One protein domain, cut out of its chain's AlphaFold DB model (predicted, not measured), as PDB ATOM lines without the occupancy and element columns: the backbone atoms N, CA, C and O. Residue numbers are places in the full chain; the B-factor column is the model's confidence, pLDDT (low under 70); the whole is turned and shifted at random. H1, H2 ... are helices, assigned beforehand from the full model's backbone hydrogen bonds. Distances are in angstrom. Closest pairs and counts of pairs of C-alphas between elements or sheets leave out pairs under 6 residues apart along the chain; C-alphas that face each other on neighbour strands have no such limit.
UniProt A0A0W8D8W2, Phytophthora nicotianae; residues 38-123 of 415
ATOM      1  N   GLU A  38     -29.366   6.840 -16.927       84.94
ATOM      2  CA  GLU A  38     -28.492   7.884 -17.467       84.94
ATOM      3  C   GLU A  38     -28.021   7.633 -18.906       84.94
ATOM      4  O   GLU A  38     -27.821   8.586 -19.653       84.94
ATOM      5  N   GLY A  39     -27.788   6.377 -19.296       84.19
ATOM      6  CA  GLY A  39     -27.334   6.035 -20.645       84.19
ATOM      7  C   GLY A  39     -28.425   6.288 -21.683       84.19
ATOM      8  O   GLY A  39     -28.166   6.909 -22.710       84.19
ATOM      9  N   LEU A  40     -29.654   5.880 -21.361       86.44
ATOM     10  CA  LEU A  40     -30.830   6.070 -22.210       86.44
ATOM     11  C   LEU A  40     -31.216   7.556 -22.314       86.44
ATOM     12  O   LEU A  40     -31.498   8.039 -23.408       86.44
ATOM     13  N   LEU A  41     -31.144   8.310 -21.210       87.00
ATOM     14  CA  LEU A  41     -31.368   9.762 -21.229       87.00
ATOM     15  C   LEU A  41     -30.286  10.517 -22.014       87.00
ATOM     16  O   LEU A  41     -30.609  11.455 -22.739       87.00
ATOM     17  N   LYS A  42     -29.010  10.111 -21.905       88.12
ATOM     18  CA  LYS A  42     -27.917  10.684 -22.714       88.12
ATOM     19  C   LYS A  42     -28.149  10.452 -24.206       88.12
ATOM     20  O   LYS A  42     -27.913  11.357 -24.996       88.12
ATOM     21  N   GLU A  43     -28.629   9.277 -24.600       86.75
ATOM     22  CA  GLU A  43     -28.930   8.974 -26.001       86.75
ATOM     23  C   GLU A  43     -30.128   9.783 -26.530       86.75
ATOM     24  O   GLU A  43     -30.038  10.366 -27.609       86.75
ATOM     25  N   LEU A  44     -31.200   9.908 -25.740       87.44
ATOM     26  CA  LEU A  44     -32.374  10.711 -26.094       87.44
ATOM     27  C   LEU A  44     -32.028  12.205 -26.216       87.44
ATOM     28  O   LEU A  44     -32.290  12.818 -27.251       87.44
ATOM     29  N   TYR A  45     -31.392  12.802 -25.204       88.88
ATOM     30  CA  TYR A  45     -31.040  14.225 -25.250       88.88
ATOM     31  C   TYR A  45     -29.962  14.540 -26.290       88.88
ATOM     32  O   TYR A  45     -30.016  15.615 -26.875       88.88
ATOM     33  N   LYS A  46     -29.049  13.618 -26.620       89.12
ATOM     34  CA  LYS A  46     -28.091  13.837 -27.718       89.12
ATOM     35  C   LYS A  46     -28.788  14.085 -29.064       89.12
ATOM     36  O   LYS A  46     -28.269  14.854 -29.867       89.12
ATOM     37  N   ASN A  47     -29.941  13.456 -29.294       83.81
ATOM     38  CA  ASN A  47     -30.682  13.560 -30.552       83.81
ATOM     39  C   ASN A  47     -31.710  14.705 -30.564       83.81
ATOM     40  O   ASN A  47     -32.069  15.168 -31.643       83.81
ATOM     41  N   HIS A  48     -32.189  15.151 -29.394       83.50
ATOM     42  CA  HIS A  48     -33.277  16.137 -29.293       83.50
ATOM     43  C   HIS A  48     -32.908  17.462 -28.610       83.50
ATOM     44  O   HIS A  48     -33.455  18.494 -28.984       83.50
ATOM     45  N   GLN A  49     -32.025  17.461 -27.606       87.31
ATOM     46  CA  GLN A  49     -31.603  18.673 -26.892       87.31
ATOM     47  C   GLN A  49     -30.244  18.466 -26.185       87.31
ATOM     48  O   GLN A  49     -30.212  18.148 -24.988       87.31
ATOM     49  N   PRO A  50     -29.108  18.624 -26.894       86.81
ATOM     50  CA  PRO A  50     -27.786  18.278 -26.369       86.81
ATOM     51  C   PRO A  50     -27.374  19.117 -25.147       86.81
ATOM     52  O   PRO A  50     -26.634  18.630 -24.294       86.81
ATOM     53  N   ASP A  51     -27.907  20.329 -24.988       85.19
ATOM     54  CA  ASP A  51     -27.587  21.213 -23.857       85.19
ATOM     55  C   ASP A  51     -27.997  20.609 -22.504       85.19
ATOM     56  O   ASP A  51     -27.318  20.786 -21.490       85.19
ATOM     57  N   LYS A  52     -29.065  19.794 -22.491       82.69
ATOM     58  CA  LYS A  52     -29.566  19.110 -21.288       82.69
ATOM     59  C   LYS A  52     -28.771  17.857 -20.908       82.69
ATOM     60  O   LYS A  52     -29.050  17.257 -19.869       82.69
ATOM     61  N   LEU A  53     -27.734  17.480 -21.668       85.00
ATOM     62  CA  LEU A  53     -26.860  16.345 -21.334       85.00
ATOM     63  C   LEU A  53     -26.166  16.504 -19.971       85.00
ATOM     64  O   LEU A  53     -25.968  15.507 -19.272       85.00
ATOM     65  N   LYS A  54     -25.859  17.744 -19.561       86.25
ATOM     66  CA  LYS A  54     -25.285  18.060 -18.239       86.25
ATOM     67  C   LYS A  54     -26.234  17.709 -17.084       86.25
ATOM     68  O   LYS A  54     -25.774  17.316 -16.015       86.25
ATOM     69  N   ASN A  55     -27.546  17.767 -17.322       85.12
ATOM     70  CA  ASN A  55     -28.579  17.582 -16.299       85.12
ATOM     71  C   ASN A  55     -29.018  16.115 -16.159       85.12
ATOM     72  O   ASN A  55     -29.696  15.769 -15.194       85.12
ATOM     73  N   VAL A  56     -28.606  15.220 -17.068       87.94
ATOM     74  CA  VAL A  56     -28.935  13.784 -17.006       87.94
ATOM     75  C   VAL A  56     -28.648  13.125 -15.646       87.94
ATOM     76  O   VAL A  56     -29.549  12.448 -15.156       87.94
ATOM     77  N   PRO A  57     -27.475  13.288 -14.994       85.56
ATOM     78  CA  PRO A  57     -27.235  12.681 -13.679       85.56
ATOM     79  C   PRO A  57     -28.098  13.275 -12.553       85.56
ATOM     80  O   PRO A  57     -28.225  12.646 -11.505       85.56
ATOM     81  N   VAL A  58     -28.683  14.465 -12.736       86.06
ATOM     82  CA  VAL A  58     -29.645  15.056 -11.791       86.06
ATOM     83  C   VAL A  58     -31.023  14.433 -12.020       86.06
ATOM     84  O   VAL A  58     -31.574  13.820 -11.110       86.06
ATOM     85  N   VAL A  59     -31.517  14.468 -13.263       85.38
ATOM     86  CA  VAL A  59     -32.816  13.890 -13.655       85.38
ATOM     87  C   VAL A  59     -32.873  12.387 -13.345       85.38
ATOM     88  O   VAL A  59     -33.846  11.910 -12.771       85.38
ATOM     89  N   ALA A  60     -31.812  11.631 -13.637       86.25
ATOM     90  CA  ALA A  60     -31.759  10.194 -13.352       86.25
ATOM     91  C   ALA A  60     -31.729   9.857 -11.846       86.25
ATOM     92  O   ALA A  60     -32.088   8.744 -11.471       86.25
ATOM     93  N   LYS A  61     -31.317  10.792 -10.977       85.25
ATOM     94  CA  LYS A  61     -31.432  10.642  -9.514       85.25
ATOM     95  C   LYS A  61     -32.813  11.051  -9.012       85.25
ATOM     96  O   LYS A  61     -33.360  10.363  -8.160       85.25
ATOM     97  N   GLN A  62     -33.367  12.144  -9.537       86.75
ATOM     98  CA  GLN A  62     -34.685  12.668  -9.170       86.75
ATOM     99  C   GLN A  62     -35.812  11.682  -9.509       86.75
ATOM    100  O   GLN A  62     -36.711  11.471  -8.702       86.75
ATOM    101  N   TYR A  63     -35.728  11.035 -10.674       85.06
ATOM    102  CA  TYR A  63     -36.719  10.066 -11.153       85.06
ATOM    103  C   TYR A  63     -36.327   8.599 -10.897       85.06
ATOM    104  O   TYR A  63     -36.896   7.689 -11.500       85.06
ATOM    105  N   ALA A  64     -35.376   8.350  -9.993       81.69
ATOM    106  CA  ALA A  64     -35.012   7.007  -9.546       81.69
ATOM    107  C   ALA A  64     -36.185   6.351  -8.791       81.69
ATOM    108  O   ALA A  64     -36.560   6.807  -7.713       81.69
ATOM    109  N   GLY A  65     -36.757   5.274  -9.336       79.94
ATOM    110  CA  GLY A  65     -38.008   4.675  -8.851       79.94
ATOM    111  C   GLY A  65     -39.288   5.388  -9.321       79.94
ATOM    112  O   GLY A  65     -40.375   5.037  -8.867       79.94
ATOM    113  N   LYS A  66     -39.173   6.382 -10.214       86.81
ATOM    114  CA  LYS A  66     -40.277   7.108 -10.870       86.81
ATOM    115  C   LYS A  66     -40.125   7.101 -12.398       86.81
ATOM    116  O   LYS A  66     -40.540   8.026 -13.097       86.81
ATOM    117  N   GLU A  67     -39.528   6.050 -12.954       87.25
ATOM    118  CA  GLU A  67     -39.159   5.979 -14.371       87.25
ATOM    119  C   GLU A  67     -40.382   6.047 -15.311       87.25
ATOM    120  O   GLU A  67     -40.275   6.569 -16.421       87.25
ATOM    121  N   ARG A  68     -41.564   5.595 -14.855       86.12
ATOM    122  CA  ARG A  68     -42.847   5.693 -15.590       86.12
ATOM    123  C   ARG A  68     -43.316   7.139 -15.758       86.12
ATOM    124  O   ARG A  68     -43.759   7.514 -16.840       86.12
ATOM    125  N   GLU A  69     -43.165   7.945 -14.710       88.50
ATOM    126  CA  GLU A  69     -43.497   9.374 -14.698       88.50
ATOM    127  C   GLU A  69     -42.593  10.127 -15.690       88.50
ATOM    128  O   GLU A  69     -43.072  10.832 -16.580       88.50
ATOM    129  N   LEU A  70     -41.282   9.863 -15.626       89.06
ATOM    130  CA  LEU A  70     -40.291  10.426 -16.544       89.06
ATOM    131  C   LEU A  70     -40.551  10.041 -18.010       89.06
ATOM    132  O   LEU A  70     -40.461  10.897 -18.889       89.06
ATOM    133  N   VAL A  71     -40.901   8.779 -18.289       89.31
ATOM    134  CA  VAL A  71     -41.289   8.335 -19.639       89.31
ATOM    135  C   VAL A  71     -42.519   9.091 -20.140       89.31
ATOM    136  O   VAL A  71     -42.504   9.547 -21.281       89.31
ATOM    137  N   GLY A  72     -43.542   9.298 -19.305       88.56
ATOM    138  CA  GLY A  72     -44.719  10.098 -19.659       88.56
ATOM    139  C   GLY A  72     -44.365  11.544 -20.033       88.56
ATOM    140  O   GLY A  72     -44.749  12.022 -21.101       88.56
ATOM    141  N   LEU A  73     -43.556  12.212 -19.205       89.44
ATOM    142  CA  LEU A  73     -43.100  13.588 -19.441       89.44
ATOM    143  C   LEU A  73     -42.258  13.714 -20.723       89.44
ATOM    144  O   LEU A  73     -42.463  14.630 -21.523       89.44
ATOM    145  N   LEU A  74     -41.335  12.777 -20.958       89.25
ATOM    146  CA  LEU A  74     -40.523  12.748 -22.178       89.25
ATOM    147  C   LEU A  74     -41.371  12.441 -23.422       89.25
ATOM    148  O   LEU A  74     -41.118  13.012 -24.479       89.25
ATOM    149  N   LYS A  75     -42.404  11.598 -23.300       90.62
ATOM    150  CA  LYS A  75     -43.327  11.232 -24.390       90.62
ATOM    151  C   LYS A  75     -44.191  12.419 -24.812       90.62
ATOM    152  O   LYS A  75     -44.432  12.585 -26.004       90.62
ATOM    153  N   GLY A  76     -44.562  13.283 -23.863       86.38
ATOM    154  CA  GLY A  76     -45.195  14.575 -24.137       86.38
ATOM    155  C   GLY A  76     -44.267  15.585 -24.826       86.38
ATOM    156  O   GLY A  76     -44.702  16.262 -25.753       86.38
ATOM    157  N   LYS A  77     -42.987  15.675 -24.424       86.38
ATOM    158  CA  LYS A  77     -42.042  16.679 -24.967       86.38
ATOM    159  C   LYS A  77     -41.333  16.269 -26.270       86.38
ATOM    160  O   LYS A  77     -40.982  17.144 -27.054       86.38
ATOM    161  N   TYR A  78     -41.126  14.973 -26.518       86.88
ATOM    162  CA  TYR A  78     -40.346  14.458 -27.661       86.88
ATOM    163  C   TYR A  78     -41.076  13.394 -28.505       86.88
ATOM    164  O   TYR A  78     -40.497  12.860 -29.457       86.88
ATOM    165  N   GLY A  79     -42.332  13.073 -28.181       85.75
ATOM    166  CA  GLY A  79     -43.164  12.105 -28.901       85.75
ATOM    167  C   GLY A  79     -42.903  10.634 -28.542       85.75
ATOM    168  O   GLY A  79     -41.893  10.265 -27.953       85.75
ATOM    169  N   ALA A  80     -43.827   9.747 -28.925       82.25
ATOM    170  CA  ALA A  80     -43.768   8.326 -28.552       82.25
ATOM    171  C   ALA A  80     -42.597   7.544 -29.177       82.25
ATOM    172  O   ALA A  80     -42.098   6.596 -28.573       82.25
ATOM    173  N   LEU A  81     -42.145   7.925 -30.377       77.88
ATOM    174  CA  LEU A  81     -41.114   7.180 -31.109       77.88
ATOM    175  C   LEU A  81     -39.708   7.352 -30.513       77.88
ATOM    176  O   LEU A  81     -38.924   6.406 -30.539       77.88
ATOM    177  N   SER A  82     -39.398   8.522 -29.949       78.62
ATOM    178  CA  SER A  82     -38.094   8.818 -29.337       78.62
ATOM    179  C   SER A  82     -37.913   8.135 -27.976       78.62
ATOM    180  O   SER A  82     -36.807   7.723 -27.625       78.62
ATOM    181  N   VAL A  83     -39.005   7.961 -27.227       85.62
ATOM    182  CA  VAL A  83     -38.998   7.391 -25.868       85.62
ATOM    183  C   VAL A  83     -39.121   5.862 -25.863       85.62
ATOM    184  O   VAL A  83     -38.809   5.233 -24.855       85.62
ATOM    185  N   LYS A  84     -39.487   5.233 -26.990       86.38
ATOM    186  CA  LYS A  84     -39.714   3.780 -27.107       86.38
ATOM    187  C   LYS A  84     -38.614   2.923 -26.457       86.38
ATOM    188  O   LYS A  84     -38.918   2.020 -25.687       86.38
ATOM    189  N   ARG A  85     -37.337   3.241 -26.693       82.88
ATOM    190  CA  ARG A  85     -36.198   2.493 -26.125       82.88
ATOM    191  C   ARG A  85     -36.047   2.659 -24.605       82.88
ATOM    192  O   ARG A  85     -35.488   1.785 -23.948       82.88
ATOM    193  N   LEU A  86     -36.528   3.764 -24.035       85.00
ATOM    194  CA  LEU A  86     -36.596   3.966 -22.585       85.00
ATOM    195  C   LEU A  86     -37.792   3.208 -21.981       85.00
ATOM    196  O   LEU A  86     -37.643   2.581 -20.936       85.00
ATOM    197  N   GLU A  87     -38.934   3.198 -22.677       86.31
ATOM    198  CA  GLU A  87     -40.154   2.456 -22.317       86.31
ATOM    199  C   GLU A  87     -39.907   0.928 -22.304       86.31
ATOM    200  O   GLU A  87     -40.223   0.265 -21.319       86.31
ATOM    201  N   GLU A  88     -39.223   0.380 -23.315       88.56
ATOM    202  CA  GLU A  88     -38.821  -1.042 -23.406       88.56
ATOM    203  C   GLU A  88     -37.920  -1.516 -22.252       88.56
ATOM    204  O   GLU A  88     -37.940  -2.687 -21.875       88.56
ATOM    205  N   ASN A  89     -37.115  -0.617 -21.684       86.38
ATOM    206  CA  ASN A  89     -36.141  -0.937 -20.639       86.38
ATOM    207  C   ASN A  89     -36.646  -0.633 -19.219       86.38
ATOM    208  O   ASN A  89     -35.947  -0.888 -18.233       86.38
ATOM    209  N   LEU A  90     -37.865  -0.106 -19.103       86.88
ATOM    210  CA  LEU A  90     -38.404   0.441 -17.867       86.88
ATOM    211  C   LEU A  90     -38.479  -0.592 -16.741       86.88
ATOM    212  O   LEU A  90     -38.051  -0.319 -15.623       86.88
ATOM    213  N   GLU A  91     -38.957  -1.803 -17.026       84.56
ATOM    214  CA  GLU A  91     -39.074  -2.832 -15.990       84.56
ATOM    215  C   GLU A  91     -37.711  -3.334 -15.479       84.56
ATOM    216  O   GLU A  91     -37.611  -3.875 -14.377       84.56
ATOM    217  N   VAL A  92     -36.652  -3.229 -16.286       84.69
ATOM    218  CA  VAL A  92     -35.291  -3.596 -15.863       84.69
ATOM    219  C   VAL A  92     -34.779  -2.544 -14.881       84.69
ATOM    220  O   VAL A  92     -34.282  -2.891 -13.807       84.69
ATOM    221  N   LEU A  93     -34.985  -1.268 -15.206       84.00
ATOM    222  CA  LEU A  93     -34.636  -0.128 -14.361       84.00
ATOM    223  C   LEU A  93     -35.370  -0.198 -13.013       84.00
ATOM    224  O   LEU A  93     -34.719  -0.238 -11.968       84.00
ATOM    225  N   GLU A  94     -36.694  -0.362 -13.037       84.06
ATOM    226  CA  GLU A  94     -37.545  -0.463 -11.843       84.06
ATOM    227  C   GLU A  94     -37.082  -1.604 -10.907       84.06
ATOM    228  O   GLU A  94     -36.900  -1.404  -9.701       84.06
ATOM    229  N   ARG A  95     -36.765  -2.787 -11.462       81.38
ATOM    230  CA  ARG A  95     -36.199  -3.917 -10.697       81.38
ATOM    231  C   ARG A  95     -34.834  -3.586 -10.083       81.38
ATOM    232  O   ARG A  95     -34.591  -3.925  -8.924       81.38
ATOM    233  N   THR A  96     -33.937  -2.913 -10.814       80.62
ATOM    234  CA  THR A  96     -32.622  -2.527 -10.266       80.62
ATOM    235  C   THR A  96     -32.715  -1.482  -9.154       80.62
ATOM    236  O   THR A  96     -31.978  -1.583  -8.169       80.62
ATOM    237  N   HIS A  97     -33.645  -0.528  -9.254       75.50
ATOM    238  CA  HIS A  97     -33.861   0.487  -8.225       75.50
ATOM    239  C   HIS A  97     -34.513  -0.111  -6.972       75.50
ATOM    240  O   HIS A  97     -34.019   0.125  -5.863       75.50
ATOM    241  N   ARG A  98     -35.514  -0.990  -7.127       74.12
ATOM    242  CA  ARG A  98     -36.138  -1.730  -6.013       74.12
ATOM    243  C   ARG A  98     -35.119  -2.547  -5.206       74.12
ATOM    244  O   ARG A  98     -35.118  -2.488  -3.979       74.12
ATOM    245  N   ASN A  99     -34.187  -3.222  -5.882       68.44
ATOM    246  CA  ASN A  99     -33.114  -3.991  -5.234       68.44
ATOM    247  C   ASN A  99     -32.053  -3.122  -4.525       68.44
ATOM    248  O   ASN A  99     -31.295  -3.627  -3.692       68.44
ATOM    249  N   ARG A 100     -31.981  -1.820  -4.839       65.19
ATOM    250  CA  ARG A 100     -31.007  -0.874  -4.268       65.19
ATOM    251  C   ARG A 100     -31.590  -0.036  -3.124       65.19
ATOM    252  O   ARG A 100     -30.868   0.240  -2.165       65.19
ATOM    253  N   GLY A 101     -32.878   0.315  -3.181       55.38
ATOM    254  CA  GLY A 101     -33.553   1.164  -2.188       55.38
ATOM    255  C   GLY A 101     -33.606   0.580  -0.769       55.38
ATOM    256  O   GLY A 101     -33.473   1.317   0.207       55.38
ATOM    257  N   GLY A 102     -33.703  -0.747  -0.630       54.94
ATOM    258  CA  GLY A 102     -33.808  -1.404   0.681       54.94
ATOM    259  C   GLY A 102     -32.568  -1.289   1.583       54.94
ATOM    260  O   GLY A 102     -32.678  -1.467   2.792       54.94
ATOM    261  N   LYS A 103     -31.381  -0.983   1.033       54.97
ATOM    262  CA  LYS A 103     -30.106  -1.033   1.785       54.97
ATOM    263  C   LYS A 103     -29.655   0.301   2.391       54.97
ATOM    264  O   LYS A 103     -28.867   0.287   3.333       54.97
ATOM    265  N   SER A 104     -30.124   1.444   1.884       51.88
ATOM    266  CA  SER A 104     -29.705   2.774   2.366       51.88
ATOM    267  C   SER A 104     -30.659   3.382   3.399       51.88
ATOM    268  O   SER A 104     -30.197   4.022   4.342       51.88
ATOM    269  N   ALA A 105     -31.971   3.160   3.264       48.38
ATOM    270  CA  ALA A 105     -32.976   3.744   4.158       48.38
ATOM    271  C   ALA A 105     -32.994   3.097   5.558       48.38
ATOM    272  O   ALA A 105     -33.074   3.800   6.566       48.38
ATOM    273  N   ALA A 106     -32.853   1.768   5.636       51.22
ATOM    274  CA  ALA A 106     -32.889   1.030   6.903       51.22
ATOM    275  C   ALA A 106     -31.720   1.390   7.845       51.22
ATOM    276  O   ALA A 106     -31.910   1.520   9.054       51.22
ATOM    277  N   LYS A 107     -30.519   1.623   7.293       51.56
ATOM    278  CA  LYS A 107     -29.300   1.872   8.083       51.56
ATOM    279  C   LYS A 107     -29.336   3.193   8.867       51.56
ATOM    280  O   LYS A 107     -28.761   3.256   9.949       51.56
ATOM    281  N   LYS A 108     -30.017   4.231   8.359       52.31
ATOM    282  CA  LYS A 108     -30.137   5.525   9.063       52.31
ATOM    283  C   LYS A 108     -31.133   5.492  10.227       52.31
ATOM    284  O   LYS A 108     -30.864   6.110  11.250       52.31
ATOM    285  N   ARG A 109     -32.252   4.764  10.105       55.16
ATOM    286  CA  ARG A 109     -33.292   4.720  11.155       55.16
ATOM    287  C   ARG A 109     -32.877   3.882  12.371       55.16
ATOM    288  O   ARG A 109     -33.133   4.293  13.495       55.16
ATOM    289  N   GLY A 110     -32.184   2.760  12.154       55.09
ATOM    290  CA  GLY A 110     -31.719   1.896  13.248       55.09
ATOM    291  C   GLY A 110     -30.679   2.554  14.163       55.09
ATOM    292  O   GLY A 110     -30.773   2.430  15.378       55.09
ATOM    293  N   CYS A 111     -29.722   3.301  13.599       59.72
ATOM    294  CA  CYS A 111     -28.678   3.959  14.393       59.72
ATOM    295  C   CYS A 111     -29.250   5.035  15.331       59.72
ATOM    296  O   CYS A 111     -28.834   5.114  16.480       59.72
ATOM    297  N   PHE A 112     -30.225   5.820  14.856       59.28
ATOM    298  CA  PHE A 112     -30.831   6.911  15.623       59.28
ATOM    299  C   PHE A 112     -31.689   6.403  16.796       59.28
ATOM    300  O   PHE A 112     -31.567   6.897  17.913       59.28
ATOM    301  N   MET A 113     -32.499   5.360  16.572       61.59
ATOM    302  CA  MET A 113     -33.280   4.718  17.641       61.59
ATOM    303  C   MET A 113     -32.384   4.099  18.724       61.59
ATOM    304  O   MET A 113     -32.680   4.227  19.910       61.59
ATOM    305  N   LEU A 114     -31.271   3.466  18.336       64.00
ATOM    306  CA  LEU A 114     -30.319   2.889  19.290       64.00
ATOM    307  C   LEU A 114     -29.610   3.962  20.128       64.00
ATOM    308  O   LEU A 114     -29.450   3.763  21.327       64.00
ATOM    309  N   THR A 115     -29.235   5.106  19.542       72.88
ATOM    310  CA  THR A 115     -28.624   6.208  20.306       72.88
ATOM    311  C   THR A 115     -29.608   6.876  21.262       72.88
ATOM    312  O   THR A 115     -29.241   7.130  22.403       72.88
ATOM    313  N   VAL A 116     -30.859   7.113  20.845       73.25
ATOM    314  CA  VAL A 116     -31.883   7.714  21.723       73.25
ATOM    315  C   VAL A 116     -32.235   6.772  22.877       73.25
ATOM    316  O   VAL A 116     -32.263   7.204  24.026       73.25
ATOM    317  N   SER A 117     -32.411   5.476  22.597       82.44
ATOM    318  CA  SER A 117     -32.652   4.464  23.632       82.44
ATOM    319  C   SER A 117     -31.483   4.369  24.618       82.44
ATOM    320  O   SER A 117     -31.697   4.412  25.824       82.44
ATOM    321  N   LEU A 118     -30.236   4.318  24.136       83.06
ATOM    322  CA  LEU A 118     -29.059   4.244  25.007       83.06
ATOM    323  C   LEU A 118     -28.892   5.498  25.878       83.06
ATOM    324  O   LEU A 118     -28.555   5.367  27.050       83.06
ATOM    325  N   MET A 119     -29.166   6.695  25.348       83.06
ATOM    326  CA  MET A 119     -29.146   7.931  26.142       83.06
ATOM    327  C   MET A 119     -30.234   7.926  27.222       83.06
ATOM    328  O   MET A 119     -29.944   8.248  28.369       83.06
ATOM    329  N   PHE A 120     -31.451   7.483  26.887       87.25
ATOM    330  CA  PHE A 120     -32.540   7.319  27.852       87.25
ATOM    331  C   PHE A 120     -32.182   6.317  28.962       87.25
ATOM    332  O   PHE A 120     -32.333   6.628  30.139       87.25
ATOM    333  N   TRP A 121     -31.633   5.146  28.617       89.50
ATOM    334  CA  TRP A 121     -31.198   4.157  29.609       89.50
ATOM    335  C   TRP A 121     -30.050   4.657  30.492       89.50
ATOM    336  O   TRP A 121     -30.070   4.401  31.692       89.50
ATOM    337  N   LEU A 122     -29.075   5.390  29.942       82.00
ATOM    338  CA  LEU A 122     -28.016   6.010  30.746       82.00
ATOM    339  C   LEU A 122     -28.576   7.050  31.722       82.00
ATOM    340  O   LEU A 122     -28.150   7.081  32.870       82.00
ATOM    341  N   TRP A 123     -29.548   7.853  31.293       87.06
ATOM    342  CA  TRP A 123     -30.218   8.854  32.126       87.06
ATOM    343  C   TRP A 123     -31.019   8.198  33.265       87.06
ATOM    344  O   TRP A 123     -30.834   8.549  34.427       87.06
TER     345      TRP A 123
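Overview. This is residues 38 to 123 of the 415 residues of a protein of Phytophthora nicotianae (UniProt A0A0W8D8W2). A long helix, H5, sticks out with residues 102 to 123 as an arm from a compact head, in which the hairpins H1-H2 and H3-H4 meet where H1 packs on H4. The printed part has 86 residues with five named helices, all helix. It is extended, with a radius of gyration of the C-alphas of 19.1 A and spans of 63 by 26 by 19 A.

Along the chain. H5, residues 90 to 123, runs 51.4 A to C-alpha 123 at (-30.218, 8.854, 32.126), with a kink of 26 degrees near residue 99. H1 is residues 38 to 48, from C-alpha 38 at (-28.492, 7.884, -17.467); H2 is 50 to 62, H3 67 to 78, H4 80 to 88.

Arrangement. H5 touches H3 with residues 90 to 94 alone, closest C-alphas Leu 90 and Glu 67, 6.6 A. H3 and H4 form a hairpin, closest C-alphas Lys 75 and Val 83, 6.0 A. H4 touches H1, closest C-alphas Leu 86 and Leu 40, 6.1 A, at a shallow tilt of 10 degrees, opposite ways. H1 and H2 form a hairpin, closest C-alphas Glu 38 and Ala 60, 5.7 A. Every O i to N i+4 pair is within hydrogen-bond range in H3, against 6 of 7 in H1, 3 of 5 in H4, 20 of 30 in H5 and 4 of 9 in H2, where 7 of 10 O i to N i+3 pairs are.

Size, cuts and confidence. The farthest C-alphas, Leu 81 and Trp 123, are 64.2 A apart. The printed part has no cut, and its four links are tight. Residues 99 to 114 have pLDDT under 70.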